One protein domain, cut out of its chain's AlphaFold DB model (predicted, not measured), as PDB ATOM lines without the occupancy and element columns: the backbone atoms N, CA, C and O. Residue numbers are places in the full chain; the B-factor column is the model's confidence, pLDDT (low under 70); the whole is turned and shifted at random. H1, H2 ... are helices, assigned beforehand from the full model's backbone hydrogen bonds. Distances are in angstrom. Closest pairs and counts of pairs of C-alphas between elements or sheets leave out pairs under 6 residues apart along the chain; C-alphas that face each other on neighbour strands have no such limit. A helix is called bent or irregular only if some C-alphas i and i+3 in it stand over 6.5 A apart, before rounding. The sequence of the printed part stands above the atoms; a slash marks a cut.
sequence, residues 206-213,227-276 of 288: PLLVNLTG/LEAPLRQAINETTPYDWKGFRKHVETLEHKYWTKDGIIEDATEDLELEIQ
ATOM      1  N   PRO A 206      27.385  33.039 -20.204       59.44
ATOM      2  CA  PRO A 206      27.715  32.330 -21.436       59.44
ATOM      3  C   PRO A 206      26.468  32.078 -22.294       59.44
ATOM      4  O   PRO A 206      26.493  32.334 -23.484       59.44
ATOM      5  N   LEU A 207      25.326  31.720 -21.692       60.06
ATOM      6  CA  LEU A 207      24.057  31.499 -22.405       60.06
ATOM      7  C   LEU A 207      23.570  32.728 -23.186       60.06
ATOM      8  O   LEU A 207      23.302  32.636 -24.379       60.06
ATOM      9  N   LEU A 208      23.451  33.887 -22.531       64.62
ATOM     10  CA  LEU A 208      22.962  35.117 -23.162       64.62
ATOM     11  C   LEU A 208      23.999  35.707 -24.113       64.62
ATOM     12  O   LEU A 208      23.614  36.197 -25.168       64.62
ATOM     13  N   VAL A 209      25.291  35.649 -23.789       68.12
ATOM     14  CA  VAL A 209      26.364  36.148 -24.662       68.12
ATOM     15  C   VAL A 209      26.550  35.247 -25.883       68.12
ATOM     16  O   VAL A 209      26.639  35.765 -26.994       68.12
ATOM     17  N   ASN A 210      26.492  33.924 -25.728       63.34
ATOM     18  CA  ASN A 210      26.568  32.983 -26.848       63.34
ATOM     19  C   ASN A 210      25.317  33.083 -27.720       63.34
ATOM     20  O   ASN A 210      25.441  33.212 -28.935       63.34
ATOM     21  N   LEU A 211      24.114  33.121 -27.134       67.50
ATOM     22  CA  LEU A 211      22.884  33.286 -27.914       67.50
ATOM     23  C   LEU A 211      22.842  34.637 -28.614       67.50
ATOM     24  O   LEU A 211      22.534  34.697 -29.798       67.50
ATOM     25  N   THR A 212      23.183  35.728 -27.928       72.38
ATOM     26  CA  THR A 212      23.227  37.041 -28.582       72.38
ATOM     27  C   THR A 212      24.335  37.121 -29.622       72.38
ATOM     28  O   THR A 212      24.108  37.753 -30.641       72.38
ATOM     29  N   GLY A 213      25.477  36.454 -29.449       69.31
ATOM     30  CA  GLY A 213      26.529  36.355 -30.464       69.31
ATOM     31  C   GLY A 213      26.087  35.577 -31.708       69.31
ATOM     32  O   GLY A 213      26.246  36.062 -32.830       69.31
ATOM     33  N   LEU A 227      17.530  27.371 -34.436       86.31
ATOM     34  CA  LEU A 227      17.718  27.901 -33.086       86.31
ATOM     35  C   LEU A 227      17.806  26.791 -32.030       86.31
ATOM     36  O   LEU A 227      18.482  26.958 -31.013       86.31
ATOM     37  N   GLU A 228      17.151  25.653 -32.265       89.38
ATOM     38  CA  GLU A 228      17.070  24.554 -31.302       89.38
ATOM     39  C   GLU A 228      18.451  23.982 -30.953       89.38
ATOM     40  O   GLU A 228      18.764  23.818 -29.774       89.38
ATOM     41  N   ALA A 229      19.293  23.708 -31.954       87.62
ATOM     42  CA  ALA A 229      20.617  23.135 -31.716       87.62
ATOM     43  C   ALA A 229      21.535  24.077 -30.900       87.62
ATOM     44  O   ALA A 229      22.044  23.633 -29.867       87.62
ATOM     45  N   PRO A 230      21.682  25.372 -31.252       86.62
ATOM     46  CA  PRO A 230      22.417  26.334 -30.427       86.62
ATOM     47  C   PRO A 230      21.849  26.501 -29.015       86.62
ATOM     48  O   PRO A 230      22.614  26.618 -28.061       86.62
ATOM     49  N   LEU A 231      20.520  26.494 -28.854       89.12
ATOM     50  CA  LEU A 231      19.892  26.587 -27.533       89.12
ATOM     51  C   LEU A 231      20.211  25.369 -26.668       89.12
ATOM     52  O   LEU A 231      20.597  25.528 -25.512       89.12
ATOM     53  N   ARG A 232      20.075  24.158 -27.218       89.88
ATOM     54  CA  ARG A 232      20.411  22.915 -26.509       89.88
ATOM     55  C   ARG A 232      21.881  22.881 -26.119       89.88
ATOM     56  O   ARG A 232      22.193  22.523 -24.988       89.88
ATOM     57  N   GLN A 233      22.765  23.282 -27.031       89.19
ATOM     58  CA  GLN A 233      24.191  23.384 -26.749       89.19
ATOM     59  C   GLN A 233      24.451  24.362 -25.600       89.19
ATOM     60  O   GLN A 233      25.073  23.982 -24.614       89.19
ATOM     61  N   ALA A 234      23.904  25.575 -25.672       88.69
ATOM     62  CA  ALA A 234      24.112  26.580 -24.638       88.69
ATOM     63  C   ALA A 234      23.550  26.143 -23.271       88.69
ATOM     64  O   ALA A 234      24.171  26.400 -22.244       88.69
ATOM     65  N   ILE A 235      22.412  25.438 -23.241       91.69
ATOM     66  CA  ILE A 235      21.858  24.856 -22.007       91.69
ATOM     67  C   ILE A 235      22.802  23.794 -21.430       91.69
ATOM     68  O   ILE A 235      23.057  23.811 -20.229       91.69
ATOM     69  N   ASN A 236      23.337  22.902 -22.267       92.50
ATOM     70  CA  ASN A 236      24.234  21.828 -21.829       92.50
ATOM     71  C   ASN A 236      25.609  22.341 -21.377       92.50
ATOM     72  O   ASN A 236      26.223  21.747 -20.496       92.50
ATOM     73  N   GLU A 237      26.092  23.436 -21.964       92.31
ATOM     74  CA  GLU A 237      27.335  24.105 -21.562       92.31
ATOM     75  C   GLU A 237      27.176  24.929 -20.275       92.31
ATOM     76  O   GLU A 237      28.169  25.295 -19.650       92.31
ATOM     77  N   THR A 238      25.940  25.230 -19.865       92.56
ATOM     78  CA  THR A 238      25.692  26.032 -18.665       92.56
ATOM     79  C   THR A 238      25.923  25.200 -17.417       92.56
ATOM     80  O   THR A 238      25.207  24.236 -17.137       92.56
ATOM     81  N   THR A 239      26.905  25.608 -16.623       94.12
ATOM     82  CA  THR A 239      27.256  24.905 -15.394       94.12
ATOM     83  C   THR A 239      26.275  25.243 -14.261       94.12
ATOM     84  O   THR A 239      25.643  26.305 -14.256       94.12
ATOM     85  N   PRO A 240      26.170  24.396 -13.220       93.56
ATOM     86  CA  PRO A 240      25.426  24.742 -12.007       93.56
ATOM     87  C   PRO A 240      25.913  26.040 -11.334       93.56
ATOM     88  O   PRO A 240      25.127  26.743 -10.698       93.56
ATOM     89  N   TYR A 241      27.199  26.381 -11.486       93.38
ATOM     90  CA  TYR A 241      27.767  27.625 -10.963       93.38
ATOM     91  C   TYR A 241      27.219  28.855 -11.699       93.38
ATOM     92  O   TYR A 241      26.873  29.844 -11.050       93.38
ATOM     93  N   ASP A 242      27.049  28.769 -13.021       91.06
ATOM     94  CA  ASP A 242      26.445  29.837 -13.826       91.06
ATOM     95  C   ASP A 242      24.996  30.107 -13.391       91.06
ATOM     96  O   ASP A 242      24.601  31.259 -13.187       91.06
ATOM     97  N   TRP A 243      24.216  29.046 -13.149       90.62
ATOM     98  CA  TRP A 243      22.851  29.163 -12.621       90.62
ATOM     99  C   TRP A 243      22.804  29.787 -11.223       90.62
ATOM    100  O   TRP A 243      21.937  30.619 -10.942       90.62
ATOM    101  N   LYS A 244      23.746  29.435 -10.342       92.50
ATOM    102  CA  LYS A 244      23.854  30.053  -9.011       92.50
ATOM    103  C   LYS A 244      24.205  31.540  -9.114       92.50
ATOM    104  O   LYS A 244      23.613  32.356  -8.405       92.50
ATOM    105  N   GLY A 245      25.124  31.894 -10.012       91.62
ATOM    106  CA  GLY A 245      25.494  33.280 -10.297       91.62
ATOM    107  C   GLY A 245      24.305  34.103 -10.792       91.62
ATOM    108  O   GLY A 245      24.072  35.207 -10.299       91.62
ATOM    109  N   PHE A 246      23.493  33.539 -11.688       88.12
ATOM    110  CA  PHE A 246      22.262  34.178 -12.153       88.12
ATOM    111  C   PHE A 246      21.290  34.496 -11.045       88.12
ATOM    112  O   PHE A 246      20.783  35.610 -10.973       88.12
ATOM    113  N   ARG A 247      21.014  33.494 -10.210       93.38
ATOM    114  CA  ARG A 247      20.036  33.619  -9.146       93.38
ATOM    115  C   ARG A 247      20.442  34.753  -8.212       93.38
ATOM    116  O   ARG A 247      19.644  35.655  -7.989       93.38
ATOM    117  N   LYS A 248      21.712  34.773  -7.796       93.06
ATOM    118  CA  LYS A 248      22.266  35.854  -6.973       93.06
ATOM    119  C   LYS A 248      22.163  37.217  -7.668       93.06
ATOM    120  O   LYS A 248      21.854  38.213  -7.028       93.06
ATOM    121  N   HIS A 249      22.403  37.277  -8.977       90.12
ATOM    122  CA  HIS A 249      22.265  38.516  -9.738       90.12
ATOM    123  C   HIS A 249      20.812  39.025  -9.794       90.12
ATOM    124  O   HIS A 249      20.576  40.220  -9.613       90.12
ATOM    125  N   VAL A 250      19.840  38.136 -10.025       92.31
ATOM    126  CA  VAL A 250      18.409  38.480 -10.014       92.31
ATOM    127  C   VAL A 250      17.985  38.969  -8.631       92.31
ATOM    128  O   VAL A 250      17.366  40.023  -8.550       92.31
ATOM    129  N   GLU A 251      18.398  38.285  -7.561       93.06
ATOM    130  CA  GLU A 251      18.141  38.697  -6.172       93.06
ATOM    131  C   GLU A 251      18.692  40.112  -5.891       93.06
ATOM    132  O   GLU A 251      17.988  40.962  -5.343       93.06
ATOM    133  N   THR A 252      19.913  40.422  -6.346       94.81
ATOM    134  CA  THR A 252      20.491  41.776  -6.235       94.81
ATOM    135  C   THR A 252      19.678  42.823  -7.001       94.81
ATOM    136  O   THR A 252      19.481  43.940  -6.511       94.81
ATOM    137  N   LEU A 253      19.216  42.499  -8.214       92.38
ATOM    138  CA  LEU A 253      18.381  43.411  -8.996       92.38
ATOM    139  C   LEU A 253      17.043  43.664  -8.309       92.38
ATOM    140  O   LEU A 253      16.639  44.820  -8.215       92.38
ATOM    141  N   GLU A 254      16.378  42.614  -7.834       93.81
ATOM    142  CA  GLU A 254      15.115  42.724  -7.107       93.81
ATOM    143  C   GLU A 254      15.278  43.623  -5.887       93.81
ATOM    144  O   GLU A 254      14.549  44.604  -5.774       93.81
ATOM    145  N   HIS A 255      16.284  43.377  -5.043       91.62
ATOM    146  CA  HIS A 255      16.553  44.222  -3.880       91.62
ATOM    147  C   HIS A 255      16.729  45.698  -4.268       91.62
ATOM    148  O   HIS A 255      16.107  46.578  -3.681       91.62
ATOM    149  N   LYS A 256      17.497  45.977  -5.328       93.38
ATOM    150  CA  LYS A 256      17.711  47.342  -5.824       93.38
ATOM    151  C   LYS A 256      16.434  48.009  -6.342       93.38
ATOM    152  O   LYS A 256      16.330  49.233  -6.260       93.38
ATOM    153  N   TYR A 257      15.508  47.250  -6.928       89.94
ATOM    154  CA  TYR A 257      14.209  47.779  -7.350       89.94
ATOM    155  C   TYR A 257      13.313  48.043  -6.145       89.94
ATOM    156  O   TYR A 257      12.814  49.156  -6.027       89.94
ATOM    157  N   TRP A 258      13.227  47.103  -5.205       90.62
ATOM    158  CA  TRP A 258      12.466  47.277  -3.968       90.62
ATOM    159  C   TRP A 258      12.922  48.488  -3.154       90.62
ATOM    160  O   TRP A 258      12.091  49.283  -2.732       90.62
ATOM    161  N   THR A 259      14.232  48.700  -2.990       90.94
ATOM    162  CA  THR A 259      14.747  49.895  -2.300       90.94
ATOM    163  C   THR A 259      14.344  51.184  -3.010       90.94
ATOM    164  O   THR A 259      14.049  52.180  -2.363       90.94
ATOM    165  N   LYS A 260      14.342  51.193  -4.348       88.44
ATOM    166  CA  LYS A 260      13.940  52.379  -5.111       88.44
ATOM    167  C   LYS A 260      12.447  52.638  -5.029       88.44
ATOM    168  O   LYS A 260      12.074  53.802  -4.972       88.44
ATOM    169  N   ASP A 261      11.639  51.588  -5.046       86.69
ATOM    170  CA  ASP A 261      10.190  51.710  -4.938       86.69
ATOM    171  C   ASP A 261       9.810  52.226  -3.544       86.69
ATOM    172  O   ASP A 261       9.054  53.186  -3.469       86.69
ATOM    173  N   GLY A 262      10.454  51.741  -2.474       85.31
ATOM    174  CA  GLY A 262      10.271  52.294  -1.123       85.31
ATOM    175  C   GLY A 262      10.641  53.780  -1.020       85.31
ATOM    176  O   GLY A 262       9.861  54.571  -0.513       85.31
ATOM    177  N   ILE A 263      11.772  54.200  -1.605       81.69
ATOM    178  CA  ILE A 263      12.152  55.630  -1.639       81.69
ATOM    179  C   ILE A 263      11.117  56.477  -2.401       81.69
ATOM    180  O   ILE A 263      10.915  57.646  -2.079       81.69
ATOM    181  N   ILE A 264      10.504  55.926  -3.456       80.44
ATOM    182  CA  ILE A 264       9.477  56.633  -4.228       80.44
ATOM    183  C   ILE A 264       8.185  56.737  -3.418       80.44
ATOM    184  O   ILE A 264       7.588  57.809  -3.432       80.44
ATOM    185  N   GLU A 265       7.781  55.669  -2.727       83.38
ATOM    186  CA  GLU A 265       6.606  55.653  -1.849       83.38
ATOM    187  C   GLU A 265       6.752  56.689  -0.725       83.38
ATOM    188  O   GLU A 265       5.914  57.589  -0.642       83.38
ATOM    189  N   ASP A 266       7.874  56.680   0.006       82.50
ATOM    190  CA  ASP A 266       8.167  57.650   1.074       82.50
ATOM    191  C   ASP A 266       8.098  59.103   0.561       82.50
ATOM    192  O   ASP A 266       7.437  59.965   1.139       82.50
ATOM    193  N   ALA A 267       8.723  59.383  -0.591       76.19
ATOM    194  CA  ALA A 267       8.712  60.723  -1.180       76.19
ATOM    195  C   ALA A 267       7.321  61.157  -1.679       76.19
ATOM    196  O   ALA A 267       7.045  62.355  -1.766       76.19
ATOM    197  N   THR A 268       6.456  60.210  -2.061       80.38
ATOM    198  CA  THR A 268       5.073  60.519  -2.447       80.38
ATOM    199  C   THR A 268       4.162  60.752  -1.247       80.38
ATOM    200  O   THR A 268       3.296  61.621  -1.343       80.38
ATOM    201  N   GLU A 269       4.376  60.051  -0.131       80.31
ATOM    202  CA  GLU A 269       3.626  60.260   1.115       80.31
ATOM    203  C   GLU A 269       3.904  61.650   1.708       80.31
ATOM    204  O   GLU A 269       2.964  62.379   2.035       80.31
ATOM    205  N   ASP A 270       5.172  62.076   1.741       79.38
ATOM    206  CA  ASP A 270       5.555  63.420   2.199       79.38
ATOM    207  C   ASP A 270       4.883  64.531   1.366       79.38
ATOM    208  O   ASP A 270       4.412  65.538   1.905       79.38
ATOM    209  N   LEU A 271       4.781  64.332   0.046       75.81
ATOM    210  CA  LEU A 271       4.145  65.291  -0.859       75.81
ATOM    211  C   LEU A 271       2.619  65.355  -0.659       75.81
ATOM    212  O   LEU A 271       2.022  66.424  -0.803       75.81
ATOM    213  N   GLU A 272       1.967  64.233  -0.338       76.19
ATOM    214  CA  GLU A 272       0.519  64.189  -0.089       76.19
ATOM    215  C   GLU A 272       0.144  64.933   1.204       76.19
ATOM    216  O   GLU A 272      -0.846  65.674   1.230       76.19
ATOM    217  N   LEU A 273       0.972  64.817   2.247       70.44
ATOM    218  CA  LEU A 273       0.782  65.533   3.513       70.44
ATOM    219  C   LEU A 273       0.962  67.060   3.367       70.44
ATOM    220  O   LEU A 273       0.228  67.840   3.988       70.44
ATOM    221  N   GLU A 274       1.886  67.515   2.516       72.81
ATOM    222  CA  GLU A 274       2.096  68.949   2.240       72.81
ATOM    223  C   GLU A 274       0.921  69.578   1.457       72.81
ATOM    224  O   GLU A 274       0.520  70.723   1.697       72.81
ATOM    225  N   ILE A 275       0.289  68.817   0.559       70.00
ATOM    226  CA  ILE A 275      -0.874  69.294  -0.208       70.00
ATOM    227  C   ILE A 275      -2.114  69.421   0.693       70.00
ATOM    228  O   ILE A 275      -2.830  70.420   0.619       70.00
ATOM    229  N   GLN A 276      -2.358  68.464   1.594       62.38
ATOM    230  CA  GLN A 276      -3.524  68.519   2.488       62.38
ATOM    231  C   GLN A 276      -3.417  69.621   3.553       62.38
ATOM    232  O   GLN A 276      -4.427  70.206   3.945       62.38
TER     233      GLN A 276
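What this domain is: This is residues 206 to 213 and 227 to 276 of the 288 residues of an uncharacterized protein of Eufriesea mexicana (UniProt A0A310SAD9). One long helix, H3, makes the length of this model and sticks out free from residue 243 to residue 276, with two short helices, H1 and H2, side by side near its first end. H2 joins H3 through a tight link at residues 238 and 239, where the chain turns a corner, and H1 and H2 run opposite ways as a small pair. The printed part has 58 residues with three named helices, H1, H2 and H3 in that order along the chain, and no named strand; the class is all helix. The whole is extended, with a radius of gyration of the C-alphas of 20.1 A, and its C-alphas span 62 by 23 by 14 A along their three main axes, a rod in outline.

Where its parts are: H3, the longest helix, holds residues 240 to 276, from Pro 240 with its C-alpha at (25.426, 24.742, -12.007) to Gln 276 with its C-alpha at (-3.524, 68.519, 2.488), and measures 54.4 A from first to last C-alpha. H2 holds residues 227 to 237, Leu 227 to Glu 237, and measures 15.5 A. H1 holds residues 206 to 213, and measures 10.0 A; the C-alpha of Pro 206, where the printed part begins, stands at (27.715, 32.330, -21.436). No helix is bent or irregular.

How they stand to each other: H3 touches no helix. H2 and H3 are apart, with no C-alpha of the one within 8 A of the other, though a tight link of two residues joins them. H1 and H3 are only just apart, with their closest C-alphas 8.1 A from each other. H1 and H2 touch, with 7 pairs of C-alphas within 8 A, and their closest C-alphas are those of Leu 207 and Ala 234, 5.4 A apart. Their lines stand at a shallow tilt of 30 degrees, and they run opposite ways, with their centres 10.2 A apart. In H1 and H2 every pair of O i and N i+4 is within hydrogen-bond range, and in H3 32 of 33 such pairs are.

The domain as a whole: The two C-alphas farthest apart are those of Ala 229 and Gln 276, at 61.7 A. Residues 214 to 226 are cut out and not printed, and the C-alphas of residues 213 and 227 are 12.5 A apart across this cut, which lies in the link from H1 to H2. The one link printed whole, from H2 to H3, is tight. The mean pLDDT of the printed part is 83.9, and that of H1 is 66; residues 206 to 211, residue 213 and residue 276 are under 70.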